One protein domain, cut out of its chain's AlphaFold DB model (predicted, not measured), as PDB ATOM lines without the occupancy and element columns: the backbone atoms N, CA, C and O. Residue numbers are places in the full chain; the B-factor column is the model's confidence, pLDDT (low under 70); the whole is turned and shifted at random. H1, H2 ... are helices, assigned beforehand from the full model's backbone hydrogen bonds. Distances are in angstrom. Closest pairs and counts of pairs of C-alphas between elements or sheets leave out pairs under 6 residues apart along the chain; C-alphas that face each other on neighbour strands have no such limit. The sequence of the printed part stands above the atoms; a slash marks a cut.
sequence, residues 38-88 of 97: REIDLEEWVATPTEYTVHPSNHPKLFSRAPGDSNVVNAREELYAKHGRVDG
ATOM      1  N   ARG A  38     128.070 -25.466 -53.596       86.12
ATOM      2  CA  ARG A  38     127.130 -24.830 -54.520       86.12
ATOM      3  C   ARG A  38     127.805 -23.598 -55.107       86.12
ATOM      4  O   ARG A  38     128.523 -22.900 -54.392       86.12
ATOM      5  N   GLU A  39     127.555 -23.332 -56.381       85.56
ATOM      6  CA  GLU A  39     127.883 -22.040 -56.978       85.56
ATOM      7  C   GLU A  39     127.030 -20.941 -56.333       85.56
ATOM      8  O   GLU A  39     125.849 -21.137 -56.039       85.56
ATOM      9  N   ILE A  40     127.658 -19.805 -56.051       84.62
ATOM     10  CA  ILE A  40     127.001 -18.627 -55.490       84.62
ATOM     11  C   ILE A  40     127.401 -17.407 -56.306       84.62
ATOM     12  O   ILE A  40     128.498 -17.365 -56.869       84.62
ATOM     13  N   ASP A  41     126.514 -16.420 -56.352       88.06
ATOM     14  CA  ASP A  41     126.774 -15.179 -57.066       88.06
ATOM     15  C   ASP A  41     127.877 -14.367 -56.377       88.06
ATOM     16  O   ASP A  41     128.126 -14.493 -55.173       88.06
ATOM     17  N   LEU A  42     128.527 -13.484 -57.138       89.00
ATOM     18  CA  LEU A  42     129.606 -12.639 -56.623       89.00
ATOM     19  C   LEU A  42     129.151 -11.772 -55.439       89.00
ATOM     20  O   LEU A  42     129.911 -11.570 -54.495       89.00
ATOM     21  N   GLU A  43     127.910 -11.286 -55.471       86.75
ATOM     22  CA  GLU A  43     127.330 -10.499 -54.380       86.75
ATOM     23  C   GLU A  43     127.223 -11.319 -53.087       86.75
ATOM     24  O   GLU A  43     127.616 -10.841 -52.023       86.75
ATOM     25  N   GLU A  44     126.773 -12.579 -53.178       81.38
ATOM     26  CA  GLU A  44     126.702 -13.502 -52.035       81.38
ATOM     27  C   GLU A  44     128.109 -13.824 -51.513       81.38
ATOM     28  O   GLU A  44     128.325 -13.843 -50.302       81.38
ATOM     29  N   TRP A  45     129.083 -14.008 -52.409       84.25
ATOM     30  CA  TRP A  45     130.475 -14.269 -52.042       84.25
ATOM     31  C   TRP A  45     131.123 -13.106 -51.282       84.25
ATOM     32  O   TRP A  45     131.820 -13.332 -50.297       84.25
ATOM     33  N   VAL A  46     130.887 -11.862 -51.708       87.75
ATOM     34  CA  VAL A  46     131.463 -10.674 -51.054       87.75
ATOM     35  C   VAL A  46     130.753 -10.353 -49.738       87.75
ATOM     36  O   VAL A  46     131.393  -9.917 -48.783       87.75
ATOM     37  N   ALA A  47     129.438 -10.570 -49.670       83.12
ATOM     38  CA  ALA A  47     128.644 -10.260 -48.485       83.12
ATOM     39  C   ALA A  47     128.800 -11.288 -47.351       83.12
ATOM     40  O   ALA A  47     128.495 -10.968 -46.202       83.12
ATOM     41  N   THR A  48     129.256 -12.507 -47.654       79.38
ATOM     42  CA  THR A  48     129.302 -13.612 -46.688       79.38
ATOM     43  C   THR A  48     130.727 -13.826 -46.168       79.38
ATOM     44  O   THR A  48     131.587 -14.282 -46.924       79.38
ATOM     45  N   PRO A  49     131.013 -13.562 -44.876       80.19
ATOM     46  CA  PRO A  49     132.309 -13.902 -44.296       80.19
ATOM     47  C   PRO A  49     132.592 -15.405 -44.414       80.19
ATOM     48  O   PRO A  49     131.677 -16.226 -44.332       80.19
ATOM     49  N   THR A  50     133.865 -15.776 -44.562       78.50
ATOM     50  CA  THR A  50     134.293 -17.159 -44.847       78.50
ATOM     51  C   THR A  50     133.784 -18.185 -43.832       78.50
ATOM     52  O   THR A  50     133.496 -19.321 -44.186       78.50
ATOM     53  N   GLU A  51     133.614 -17.793 -42.574       74.44
ATOM     54  CA  GLU A  51     133.088 -18.664 -41.515       74.44
ATOM     55  C   GLU A  51     131.653 -19.147 -41.792       74.44
ATOM     56  O   GLU A  51     131.261 -20.215 -41.329       74.44
ATOM     57  N   TYR A  52     130.887 -18.399 -42.594       73.94
ATOM     58  CA  TYR A  52     129.497 -18.697 -42.945       73.94
ATOM     59  C   TYR A  52     129.341 -19.333 -44.331       73.94
ATOM     60  O   TYR A  52     128.252 -19.794 -44.677       73.94
ATOM     61  N   THR A  53     130.406 -19.385 -45.137       79.25
ATOM     62  CA  THR A  53     130.384 -20.067 -46.443       79.25
ATOM     63  C   THR A  53     130.647 -21.567 -46.319       79.25
ATOM     64  O   THR A  53     130.342 -22.331 -47.236       79.25
ATOM     65  N   VAL A  54     131.172 -22.004 -45.174       83.06
ATOM     66  CA  VAL A  54     131.564 -23.387 -44.915       83.06
ATOM     67  C   VAL A  54     130.425 -24.175 -44.264       83.06
ATOM     68  O   VAL A  54     129.870 -23.764 -43.248       83.06
ATOM     69  N   HIS A  55     130.106 -25.349 -44.816       83.00
ATOM     70  CA  HIS A  55     129.109 -26.252 -44.237       83.00
ATOM     71  C   HIS A  55     129.769 -27.352 -43.373       83.00
ATOM     72  O   HIS A  55     130.706 -28.002 -43.850       83.00
ATOM     73  N   PRO A  56     129.276 -27.638 -42.148       84.94
ATOM     74  CA  PRO A  56     129.848 -28.645 -41.241       84.94
ATOM     75  C   PRO A  56     130.032 -30.044 -41.835       84.94
ATOM     76  O   PRO A  56     131.019 -30.716 -41.542       84.94
ATOM     77  N   SER A  57     129.132 -30.475 -42.725       83.62
ATOM     78  CA  SER A  57     129.235 -31.794 -43.373       83.62
ATOM     79  C   SER A  57     130.507 -31.973 -44.203       83.62
ATOM     80  O   SER A  57     130.941 -33.103 -44.405       83.62
ATOM     81  N   ASN A  58     131.095 -30.878 -44.691       85.50
ATOM     82  CA  ASN A  58     132.311 -30.915 -45.503       85.50
ATOM     83  C   ASN A  58     133.582 -30.941 -44.640       85.50
ATOM     84  O   ASN A  58     134.673 -31.142 -45.167       85.50
ATOM     85  N   HIS A  59     133.452 -30.765 -43.320       87.75
ATOM     86  CA  HIS A  59     134.570 -30.718 -42.373       87.75
ATOM     87  C   HIS A  59     134.369 -31.684 -41.193       87.75
ATOM     88  O   HIS A  59     134.466 -31.267 -40.030       87.75
ATOM     89  N   PRO A  60     134.121 -32.985 -41.457       88.12
ATOM     90  CA  PRO A  60     133.961 -33.969 -40.398       88.12
ATOM     91  C   PRO A  60     135.241 -34.076 -39.565       88.12
ATOM     92  O   PRO A  60     136.362 -33.959 -40.075       88.12
ATOM     93  N   LYS A  61     135.091 -34.333 -38.265       89.19
ATOM     94  CA  LYS A  61     136.237 -34.668 -37.419       89.19
ATOM     95  C   LYS A  61     136.792 -36.029 -37.812       89.19
ATOM     96  O   LYS A  61     136.061 -37.012 -37.871       89.19
ATOM     97  N   LEU A  62     138.110 -36.085 -37.998       85.06
ATOM     98  CA  LEU A  62     138.819 -37.327 -38.313       85.06
ATOM     99  C   LEU A  62     138.708 -38.353 -37.171       85.06
ATOM    100  O   LEU A  62     138.607 -39.550 -37.412       85.06
ATOM    101  N   PHE A  63     138.684 -37.860 -35.929       87.75
ATOM    102  CA  PHE A  63     138.467 -38.645 -34.718       87.75
ATOM    103  C   PHE A  63     137.284 -38.061 -33.949       87.75
ATOM    104  O   PHE A  63     137.448 -37.260 -33.026       87.75
ATOM    105  N   SER A  64     136.077 -38.415 -34.376       84.94
ATOM    106  CA  SER A  64     134.853 -38.012 -33.694       84.94
ATOM    107  C   SER A  64     134.529 -38.954 -32.535       84.94
ATOM    108  O   SER A  64     134.788 -40.156 -32.581       84.94
ATOM    109  N   ARG A  65     133.945 -38.399 -31.469       86.19
ATOM    110  CA  ARG A  65     133.378 -39.198 -30.367       86.19
ATOM    111  C   ARG A  65     131.920 -39.582 -30.618       86.19
ATOM    112  O   ARG A  65     131.419 -40.497 -29.975       86.19
ATOM    113  N   ALA A  66     131.252 -38.882 -31.534       84.12
ATOM    114  CA  ALA A  66     129.857 -39.086 -31.889       84.12
ATOM    115  C   ALA A  66     129.664 -38.995 -33.417       84.12
ATOM    116  O   ALA A  66     130.406 -38.267 -34.087       84.12
ATOM    117  N   PRO A  67     128.673 -39.704 -33.984       84.44
ATOM    118  CA  PRO A  67     128.284 -39.526 -35.380       84.44
ATOM    119  C   PRO A  67     127.911 -38.067 -35.671       84.44
ATOM    120  O   PRO A  67     127.206 -37.441 -34.884       84.44
ATOM    121  N   GLY A  68     128.376 -37.528 -36.801       80.56
ATOM    122  CA  GLY A  68     128.065 -36.157 -37.231       80.56
ATOM    123  C   GLY A  68     128.914 -35.051 -36.592       80.56
ATOM    124  O   GLY A  68     128.681 -33.881 -36.879       80.56
ATOM    125  N   ASP A  69     129.905 -35.388 -35.760       84.44
ATOM    126  CA  ASP A  69     130.792 -34.390 -35.156       84.44
ATOM    127  C   ASP A  69     131.702 -33.724 -36.217       84.44
ATOM    128  O   ASP A  69     132.340 -34.391 -37.039       84.44
ATOM    129  N   SER A  70     131.770 -32.393 -36.178       85.50
ATOM    130  CA  SER A  70     132.426 -31.537 -37.175       85.50
ATOM    131  C   SER A  70     133.458 -30.622 -36.513       85.50
ATOM    132  O   SER A  70     133.353 -30.279 -35.334       85.50
ATOM    133  N   ASN A  71     134.483 -30.232 -37.274       84.06
ATOM    134  CA  ASN A  71     135.482 -29.250 -36.838       84.06
ATOM    135  C   ASN A  71     134.965 -27.811 -36.873       84.06
ATOM    136  O   ASN A  71     135.536 -26.940 -36.222       84.06
ATOM    137  N   VAL A  72     133.912 -27.562 -37.646       82.06
ATOM    138  CA  VAL A  72     133.315 -26.239 -37.814       82.06
ATOM    139  C   VAL A  72     131.895 -26.235 -37.263       82.06
ATOM    140  O   VAL A  72     131.171 -27.232 -37.362       82.06
ATOM    141  N   VAL A  73     131.521 -25.111 -36.658       76.75
ATOM    142  CA  VAL A  73     130.186 -24.874 -36.100       76.75
ATOM    143  C   VAL A  73     129.227 -24.527 -37.238       76.75
ATOM    144  O   VAL A  73     129.639 -23.927 -38.230       76.75
ATOM    145  N   ASN A  74     127.949 -24.890 -37.108       70.62
ATOM    146  CA  ASN A  74     126.915 -24.502 -38.068       70.62
ATOM    147  C   ASN A  74     126.529 -23.018 -37.907       70.62
ATOM    148  O   ASN A  74     125.420 -22.679 -37.509       70.62
ATOM    149  N   ALA A  75     127.473 -22.118 -38.187       67.44
ATOM    150  CA  ALA A  75     127.288 -20.679 -38.007       67.44
ATOM    151  C   ALA A  75     126.352 -20.069 -39.068       67.44
ATOM    152  O   ALA A  75     125.779 -18.999 -38.857       67.44
ATOM    153  N   ARG A  76     126.175 -20.745 -40.214       64.94
ATOM    154  CA  ARG A  76     125.321 -20.292 -41.321       64.94
ATOM    155  C   ARG A  76     123.838 -20.287 -40.938       64.94
ATOM    156  O   ARG A  76     123.158 -19.299 -41.205       64.94
ATOM    157  N   GLU A  77     123.355 -21.331 -40.261       64.25
ATOM    158  CA  GLU A  77     121.988 -21.360 -39.717       64.25
ATOM    159  C   GLU A  77     121.765 -20.249 -38.686       64.25
ATOM    160  O   GLU A  77     120.728 -19.587 -38.707       64.25
ATOM    161  N   GLU A  78     122.751 -19.973 -37.828       63.78
ATOM    162  CA  GLU A  78     122.659 -18.891 -36.844       63.78
ATOM    163  C   GLU A  78     122.625 -17.499 -37.495       63.78
ATOM    164  O   GLU A  78     121.893 -16.621 -37.033       63.78
ATOM    165  N   LEU A  79     123.386 -17.284 -38.572       61.88
ATOM    166  CA  LEU A  79     123.367 -16.035 -39.333       61.88
ATOM    167  C   LEU A  79     122.022 -15.841 -40.043       61.88
ATOM    168  O   LEU A  79     121.448 -14.756 -39.984       61.88
ATOM    169  N   TYR A  80     121.472 -16.893 -40.646       63.25
ATOM    170  CA  TYR A  80     120.152 -16.844 -41.274       63.25
ATOM    171  C   TYR A  80     119.006 -16.687 -40.276       63.25
ATOM    172  O   TYR A  80     118.067 -15.938 -40.552       63.25
ATOM    173  N   ALA A  81     119.111 -17.285 -39.088       64.31
ATOM    174  CA  ALA A  81     118.175 -17.053 -37.995       64.31
ATOM    175  C   ALA A  81     118.228 -15.600 -37.482       64.31
ATOM    176  O   ALA A  81     117.189 -15.027 -37.164       64.31
ATOM    177  N   LYS A  82     119.416 -14.978 -37.437       62.03
ATOM    178  CA  LYS A  82     119.597 -13.580 -36.995       62.03
ATOM    179  C   LYS A  82     119.213 -12.544 -38.055       62.03
ATOM    180  O   LYS A  82     118.707 -11.484 -37.702       62.03
ATOM    181  N   HIS A  83     119.449 -12.837 -39.334       63.31
ATOM    182  CA  HIS A  83     119.233 -11.905 -40.450       63.31
ATOM    183  C   HIS A  83     118.000 -12.235 -41.311       63.31
ATOM    184  O   HIS A  83     117.759 -11.571 -42.317       63.31
ATOM    185  N   GLY A  84     117.186 -13.216 -40.907       49.44
ATOM    186  CA  GLY A  84     115.831 -13.431 -41.422       49.44
ATOM    187  C   GLY A  84     115.721 -14.107 -42.790       49.44
ATOM    188  O   GLY A  84     114.643 -14.082 -43.383       49.44
ATOM    189  N   ARG A  85     116.785 -14.728 -43.316       51.66
ATOM    190  CA  ARG A  85     116.694 -15.471 -44.582       51.66
ATOM    191  C   ARG A  85     116.389 -16.936 -44.300       51.66
ATOM    192  O   ARG A  85     117.275 -17.730 -44.025       51.66
ATOM    193  N   VAL A  86     115.109 -17.277 -44.362       48.75
ATOM    194  CA  VAL A  86     114.636 -18.661 -44.327       48.75
ATOM    195  C   VAL A  86     114.953 -19.288 -45.687       48.75
ATOM    196  O   VAL A  86     114.426 -18.839 -46.708       48.75
ATOM    197  N   ASP A  87     115.812 -20.308 -45.720       47.72
ATOM    198  CA  ASP A  87     115.985 -21.164 -46.897       47.72
ATOM    199  C   ASP A  87     114.680 -21.950 -47.121       47.72
ATOM    200  O   ASP A  87     114.467 -23.046 -46.610       47.72
ATOM    201  N   GLY A  88     113.749 -21.304 -47.821       46.53
ATOM    202  CA  GLY A  88     112.394 -21.795 -48.074       46.53
ATOM    203  C   GLY A  88     111.533 -20.873 -48.942       46.53
ATOM    204  O   GLY A  88     110.350 -21.154 -49.125       46.53
TER     205      GLY A  88
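AT A GLANCE: This is residues 38 to 88 of the 97 residues of an uncharacterized protein of Monoraphidium neglectum (UniProt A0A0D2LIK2). This domain has little regular structure: three short helices lie toward one end, and a long loop, residues 54 to 74, reaches out to the other end and folds back. H1 and H2 follow each other on one arm of an open V, and H3 lies on the other arm. The printed part has 51 residues, with H1, H2 and H3 in that order and no named strand; the class is all helix, though named elements hold only 19 residues. It is loose, with a radius of gyration of the C-alphas of 12.8 A, and spans 37 by 21 by 18 A.

HOW THE PARTS SIT: H1, residues 42 to 47, and H2, residues 50 to 53, are only just apart, closest 8.1 A. H2 touches H3, residues 75 to 83; their closest C-alphas, of Tyr 52 and Arg 76, are 4.8 A apart. H1 and H3 are apart. In H1 and H3 every O i to N i+4 pair is within hydrogen-bond range; H2 is too short for such a pair.

IN THESE COORDINATES: H1 begins at C-alpha 42 (129.606, -12.639, -56.623). H3, 12.2 A long, ends at C-alpha 83 (119.233, -11.905, -40.450).

THE WHOLE: The farthest C-alphas, of Glu 43 and Arg 65, are 37.9 A apart. The printed part has no cut. The link H2 to H3 is long. Residues 75 to 88 have pLDDT under 70.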